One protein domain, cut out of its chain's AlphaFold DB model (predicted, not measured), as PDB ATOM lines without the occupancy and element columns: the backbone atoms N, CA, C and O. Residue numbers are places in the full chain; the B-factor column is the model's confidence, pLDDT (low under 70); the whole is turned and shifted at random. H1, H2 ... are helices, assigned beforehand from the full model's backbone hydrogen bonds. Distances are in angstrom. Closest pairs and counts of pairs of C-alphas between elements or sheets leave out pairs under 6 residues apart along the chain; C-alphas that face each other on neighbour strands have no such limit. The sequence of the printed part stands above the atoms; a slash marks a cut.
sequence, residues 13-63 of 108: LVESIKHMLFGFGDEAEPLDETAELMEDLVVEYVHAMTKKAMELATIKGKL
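This is residues 13 to 63 of the 108 residues of an uncharacterized protein of Phytophthora parasitica P10297 (UniProt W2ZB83). One long helix, H2, makes the length of a rod, and a short helix, H1, meets it near its first end, the two making an L. The far part of H2 sticks out, with residues 44 to 49 and 56 to 60 standing free. The printed part has 51 residues with two named helices, H1 then H2, and no named strand: all helix. It is only just extended, close to loose, with a radius of gyration of the C-alphas of 15.1 A and spans of 45 by 18 by 13 A.

Look first at H1, residues 14 to 23, where every O i to N i+4 pair is within hydrogen-bond range. Then find H2, residues 32 to 60, where 24 of 25 such pairs are. H2 touches H1 with residues 32 to 39 alone; the closest C-alphas, of Val 14 and Ala 35, are 5.5 A apart. Their lines are about perpendicular, at 87 degrees.

Find C-alpha 14 at (26.447, 50.600, -10.523); from there H1 runs 14.1 A to C-alpha 23. H2 runs 41.0 A from C-alpha 32 at (28.748, 47.874, -3.773) to C-alpha 60 at (-0.997, 48.922, -31.986).

The two C-alphas farthest apart, of Glu 29 and Ile 59, are 44.8 A apart. The H1 to H2 link is short, the printed part has no cut, and no printed residue is under 70 in pLDDT.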
ATOM      1  N   LEU A  13      25.989  50.252 -14.740       96.62
ATOM      2  CA  LEU A  13      25.032  51.157 -14.093       96.62
ATOM      3  C   LEU A  13      25.319  51.381 -12.609       96.62
ATOM      4  O   LEU A  13      24.762  52.328 -12.057       96.62
ATOM      5  N   VAL A  14      26.176  50.573 -11.976       97.12
ATOM      6  CA  VAL A  14      26.447  50.600 -10.523       97.12
ATOM      7  C   VAL A  14      26.685  52.016  -9.998       97.12
ATOM      8  O   VAL A  14      26.004  52.449  -9.071       97.12
ATOM      9  N   GLU A  15      27.567  52.790 -10.632       96.75
ATOM     10  CA  GLU A  15      27.860  54.159 -10.182       96.75
ATOM     11  C   GLU A  15      26.661  55.104 -10.332       96.75
ATOM     12  O   GLU A  15      26.400  55.937  -9.467       96.75
ATOM     13  N   SER A  16      25.868  54.964 -11.396       96.94
ATOM     14  CA  SER A  16      24.632  55.749 -11.538       96.94
ATOM     15  C   SER A  16      23.586  55.332 -10.501       96.94
ATOM     16  O   SER A  16      22.861  56.172  -9.971       96.94
ATOM     17  N   ILE A  17      23.525  54.040 -10.184       97.81
ATOM     18  CA  ILE A  17      22.617  53.476  -9.188       97.81
ATOM     19  C   ILE A  17      22.966  53.968  -7.789       97.81
ATOM     20  O   ILE A  17      22.052  54.387  -7.090       97.81
ATOM     21  N   LYS A  18      24.243  54.025  -7.398       97.75
ATOM     22  CA  LYS A  18      24.656  54.603  -6.106       97.75
ATOM     23  C   LYS A  18      24.157  56.036  -5.924       97.75
ATOM     24  O   LYS A  18      23.560  56.355  -4.900       97.75
ATOM     25  N   HIS A  19      24.310  56.880  -6.948       97.50
ATOM     26  CA  HIS A  19      23.782  58.248  -6.912       97.50
ATOM     27  C   HIS A  19      22.253  58.279  -6.775       97.50
ATOM     28  O   HIS A  19      21.717  59.117  -6.050       97.50
ATOM     29  N   MET A  20      21.544  57.371  -7.455       97.44
ATOM     30  CA  MET A  20      20.094  57.254  -7.307       97.44
ATOM     31  C   MET A  20      19.707  56.793  -5.901       97.44
ATOM     32  O   MET A  20      18.830  57.411  -5.312       97.44
ATOM     33  N   LEU A  21      20.365  55.770  -5.347       97.62
ATOM     34  CA  LEU A  21      20.117  55.268  -3.990       97.62
ATOM     35  C   LEU A  21      20.225  56.402  -2.964       97.62
ATOM     36  O   LEU A  21      19.269  56.644  -2.226       97.62
ATOM     37  N   PHE A  22      21.312  57.180  -3.007       97.56
ATOM     38  CA  PHE A  22      21.458  58.371  -2.167       97.56
ATOM     39  C   PHE A  22      20.324  59.387  -2.395       97.56
ATOM     40  O   PHE A  22      19.716  59.882  -1.447       97.56
ATOM     41  N   GLY A  23      19.968  59.655  -3.656       97.00
ATOM     42  CA  GLY A  23      18.845  60.531  -4.011       97.00
ATOM     43  C   GLY A  23      17.476  60.052  -3.501       97.00
ATOM     44  O   GLY A  23      16.580  60.871  -3.298       97.00
ATOM     45  N   PHE A  24      17.320  58.749  -3.255       96.06
ATOM     46  CA  PHE A  24      16.136  58.133  -2.650       96.06
ATOM     47  C   PHE A  24      16.234  57.975  -1.122       96.06
ATOM     48  O   PHE A  24      15.311  57.435  -0.510       96.06
ATOM     49  N   GLY A  25      17.289  58.505  -0.496       96.69
ATOM     50  CA  GLY A  25      17.447  58.574   0.959       96.69
ATOM     51  C   GLY A  25      18.331  57.490   1.574       96.69
ATOM     52  O   GLY A  25      18.309  57.337   2.795       96.69
ATOM     53  N   ASP A  26      19.080  56.746   0.760       96.38
ATOM     54  CA  ASP A  26      20.135  55.850   1.243       96.38
ATOM     55  C   ASP A  26      21.373  56.641   1.724       96.38
ATOM     56  O   ASP A  26      21.410  57.875   1.685       96.38
ATOM     57  N   GLU A  27      22.400  55.938   2.194       95.25
ATOM     58  CA  GLU A  27      23.676  56.542   2.579       95.25
ATOM     59  C   GLU A  27      24.456  57.126   1.384       95.25
ATOM     60  O   GLU A  27      24.217  56.793   0.225       95.25
ATOM     61  N   ALA A  28      25.389  58.047   1.658       94.25
ATOM     62  CA  ALA A  28      26.163  58.729   0.613       94.25
ATOM     63  C   ALA A  28      27.105  57.786  -0.156       94.25
ATOM     64  O   ALA A  28      27.388  58.026  -1.328       94.25
ATOM     65  N   GLU A  29      27.561  56.717   0.498       94.69
ATOM     66  CA  GLU A  29      28.371  55.651  -0.092       94.69
ATOM     67  C   GLU A  29      27.686  54.296   0.155       94.69
ATOM     68  O   GLU A  29      28.070  53.585   1.083       94.69
ATOM     69  N   PRO A  30      26.646  53.938  -0.628       96.25
ATOM     70  CA  PRO A  30      25.977  52.649  -0.488       96.25
ATOM     71  C   PRO A  30      26.936  51.495  -0.781       96.25
ATOM     72  O   PRO A  30      27.806  51.610  -1.650       96.25
ATOM     73  N   LEU A  31      26.717  50.357  -0.119       96.88
ATOM     74  CA  LEU A  31      27.466  49.124  -0.376       96.88
ATOM     75  C   LEU A  31      27.442  48.737  -1.864       96.88
ATOM     76  O   LEU A  31      26.385  48.747  -2.508       96.88
ATOM     77  N   ASP A  32      28.597  48.322  -2.385       96.00
ATOM     78  CA  ASP A  32      28.748  47.874  -3.773       96.00
ATOM     79  C   ASP A  32      27.797  46.714  -4.083       96.00
ATOM     80  O   ASP A  32      27.118  46.721  -5.108       96.00
ATOM     81  N   GLU A  33      27.655  45.764  -3.157       97.06
ATOM     82  CA  GLU A  33      26.776  44.607  -3.312       97.06
ATOM     83  C   GLU A  33      25.297  45.009  -3.408       97.06
ATOM     84  O   GLU A  33      24.530  44.387  -4.147       97.06
ATOM     85  N   THR A  34      24.890  46.068  -2.696       97.06
ATOM     86  CA  THR A  34      23.533  46.626  -2.793       97.06
ATOM     87  C   THR A  34      23.305  47.243  -4.167       97.06
ATOM     88  O   THR A  34      22.275  46.991  -4.792       97.06
ATOM     89  N   ALA A  35      24.264  48.032  -4.658       97.50
ATOM     90  CA  ALA A  35      24.165  48.675  -5.963       97.50
ATOM     91  C   ALA A  35      24.202  47.656  -7.118       97.50
ATOM     92  O   ALA A  35      23.419  47.778  -8.059       97.50
ATOM     93  N   GLU A  36      25.041  46.621  -7.026       97.62
ATOM     94  CA  GLU A  36      25.084  45.515  -7.990       97.62
ATOM     95  C   GLU A  36      23.774  44.722  -8.018       97.62
ATOM     96  O   GLU A  36      23.243  44.437  -9.091       97.62
ATOM     97  N   LEU A  37      23.216  44.391  -6.849       97.81
ATOM     98  CA  LEU A  37      21.924  43.711  -6.785       97.81
ATOM     99  C   LEU A  37      20.811  44.590  -7.366       97.81
ATOM    100  O   LEU A  37      19.949  44.107  -8.100       97.81
ATOM    101  N   MET A  38      20.825  45.886  -7.054       98.00
ATOM    102  CA  MET A  38      19.862  46.835  -7.600       98.00
ATOM    103  C   MET A  38      19.985  46.946  -9.126       98.00
ATOM    104  O   MET A  38      18.964  47.050  -9.804       98.00
ATOM    105  N   GLU A  39      21.197  46.865  -9.683       97.69
ATOM    106  CA  GLU A  39      21.403  46.794 -11.134       97.69
ATOM    107  C   GLU A  39      20.697  45.581 -11.735       97.69
ATOM    108  O   GLU A  39      19.913  45.737 -12.675       97.69
ATOM    109  N   ASP A  40      20.917  44.395 -11.165       97.69
ATOM    110  CA  ASP A  40      20.295  43.163 -11.647       97.69
ATOM    111  C   ASP A  40      18.754  43.278 -11.629       97.69
ATOM    112  O   ASP A  40      18.085  42.948 -12.616       97.69
ATOM    113  N   LEU A  41      18.182  43.838 -10.552       98.25
ATOM    114  CA  LEU A  41      16.739  44.078 -10.421       98.25
ATOM    115  C   LEU A  41      16.207  45.079 -11.458       98.25
ATOM    116  O   LEU A  41      15.137  44.871 -12.038       98.25
ATOM    117  N   VAL A  42      16.936  46.171 -11.707       97.25
ATOM    118  CA  VAL A  42      16.558  47.190 -12.696       97.25
ATOM    119  C   VAL A  42      16.587  46.609 -14.107       97.25
ATOM    120  O   VAL A  42      15.645  46.822 -14.875       97.25
ATOM    121  N   VAL A  43      17.622  45.843 -14.451       96.62
ATOM    122  CA  VAL A  43      17.743  45.191 -15.763       96.62
ATOM    123  C   VAL A  43      16.595  44.204 -15.981       96.62
ATOM    124  O   VAL A  43      15.949  44.228 -17.034       96.62
ATOM    125  N   GLU A  44      16.281  43.373 -14.982       97.81
ATOM    126  CA  GLU A  44      15.142  42.453 -15.050       97.81
ATOM    127  C   GLU A  44      13.817  43.209 -15.231       97.81
ATOM    128  O   GLU A  44      13.005  42.861 -16.098       97.81
ATOM    129  N   TYR A  45      13.611  44.284 -14.467       97.50
ATOM    130  CA  TYR A  45      12.415  45.114 -14.555       97.50
ATOM    131  C   TYR A  45      12.234  45.728 -15.947       97.50
ATOM    132  O   TYR A  45      11.144  45.647 -16.526       97.50
ATOM    133  N   VAL A  46      13.300  46.305 -16.513       96.38
ATOM    134  CA  VAL A  46      13.282  46.907 -17.853       96.38
ATOM    135  C   VAL A  46      12.973  45.853 -18.912       96.38
ATOM    136  O   VAL A  46      12.122  46.095 -19.775       96.38
ATOM    137  N   HIS A  47      13.574  44.663 -18.835       96.50
ATOM    138  CA  HIS A  47      13.248  43.560 -19.741       96.50
ATOM    139  C   HIS A  47      11.777  43.142 -19.637       96.50
ATOM    140  O   HIS A  47      11.084  43.039 -20.655       96.50
ATOM    141  N   ALA A  48      11.267  42.941 -18.419       97.75
ATOM    142  CA  ALA A  48       9.886  42.526 -18.194       97.75
ATOM    143  C   ALA A  48       8.874  43.579 -18.677       97.75
ATOM    144  O   ALA A  48       7.866  43.232 -19.303       97.75
ATOM    145  N   MET A  49       9.133  44.863 -18.421       97.38
ATOM    146  CA  MET A  49       8.293  45.962 -18.899       97.38
ATOM    147  C   MET A  49       8.323  46.064 -20.426       97.38
ATOM    148  O   MET A  49       7.268  46.157 -21.053       97.38
ATOM    149  N   THR A  50       9.512  45.989 -21.026       97.31
ATOM    150  CA  THR A  50       9.690  46.087 -22.481       97.31
ATOM    151  C   THR A  50       8.980  44.950 -23.202       97.31
ATOM    152  O   THR A  50       8.300  45.188 -24.197       97.31
ATOM    153  N   LYS A  51       9.036  43.725 -22.665       97.94
ATOM    154  CA  LYS A  51       8.299  42.582 -23.216       97.94
ATOM    155  C   LYS A  51       6.788  42.839 -23.259       97.94
ATOM    156  O   LYS A  51       6.167  42.656 -24.301       97.94
ATOM    157  N   LYS A  52       6.209  43.341 -22.164       98.00
ATOM    158  CA  LYS A  52       4.782  43.711 -22.114       98.00
ATOM    159  C   LYS A  52       4.453  44.852 -23.085       98.00
ATOM    160  O   LYS A  52       3.407  44.839 -23.727       98.00
ATOM    161  N   ALA A  53       5.344  45.835 -23.222       98.00
ATOM    162  CA  ALA A  53       5.153  46.951 -24.149       98.00
ATOM    163  C   ALA A  53       5.207  46.482 -25.613       98.00
ATOM    164  O   ALA A  53       4.429  46.954 -26.440       98.00
ATOM    165  N   MET A  54       6.072  45.515 -25.925       97.81
ATOM    166  CA  MET A  54       6.131  44.872 -27.236       97.81
ATOM    167  C   MET A  54       4.854  44.095 -27.562       97.81
ATOM    168  O   MET A  54       4.372  44.187 -28.686       97.81
ATOM    169  N   GLU A  55       4.272  43.375 -26.599       97.56
ATOM    170  CA  GLU A  55       2.983  42.692 -26.788       97.56
ATOM    171  C   GLU A  55       1.888  43.697 -27.182       97.56
ATOM    172  O   GLU A  55       1.176  43.489 -28.165       97.56
ATOM    173  N   LEU A  56       1.818  44.849 -26.506       97.00
ATOM    174  CA  LEU A  56       0.901  45.936 -26.874       97.00
ATOM    175  C   LEU A  56       1.213  46.523 -28.256       97.00
ATOM    176  O   LEU A  56       0.300  46.799 -29.038       97.00
ATOM    177  N   ALA A  57       2.497  46.676 -28.579       97.75
ATOM    178  CA  ALA A  57       2.948  47.172 -29.870       97.75
ATOM    179  C   ALA A  57       2.513  46.269 -31.035       97.75
ATOM    180  O   ALA A  57       2.266  46.789 -32.120       97.75
ATOM    181  N   THR A  58       2.363  44.953 -30.826       97.25
ATOM    182  CA  THR A  58       1.845  44.049 -31.873       97.25
ATOM    183  C   THR A  58       0.403  44.374 -32.266       97.25
ATOM    184  O   THR A  58       0.058  44.294 -33.441       97.25
ATOM    185  N   ILE A  59      -0.420  44.799 -31.302       95.69
ATOM    186  CA  ILE A  59      -1.818  45.195 -31.521       95.69
ATOM    187  C   ILE A  59      -1.878  46.611 -32.100       95.69
ATOM    188  O   ILE A  59      -2.644  46.883 -33.021       95.69
ATOM    189  N   LYS A  60      -1.054  47.518 -31.567       96.00
ATOM    190  CA  LYS A  60      -0.997  48.922 -31.986       96.00
ATOM    191  C   LYS A  60      -0.353  49.119 -33.367       96.00
ATOM    192  O   LYS A  60      -0.627  50.107 -34.041       96.00
ATOM    193  N   GLY A  61       0.535  48.212 -33.768       96.81
ATOM    194  CA  GLY A  61       1.321  48.280 -35.002       96.81
ATOM    195  C   GLY A  61       2.656  49.029 -34.882       96.81
ATOM    196  O   GLY A  61       3.401  49.087 -35.857       96.81
ATOM    197  N   LYS A  62       2.990  49.596 -33.714       96.88
ATOM    198  CA  LYS A  62       4.297  50.220 -33.437       96.88
ATOM    199  C   LYS A  62       4.628  50.219 -31.946       96.88
ATOM    200  O   LYS A  62       3.727  50.296 -31.113       96.88
ATOM    201  N   LEU A  63       5.922  50.166 -31.627       96.75
ATOM    202  CA  LEU A  63       6.437  50.366 -30.273       96.75
ATOM    203  C   LEU A  63       6.802  51.841 -30.089       96.75
ATOM    204  O   LEU A  63       7.695  52.348 -30.763       96.75
TER     205      LEU A  63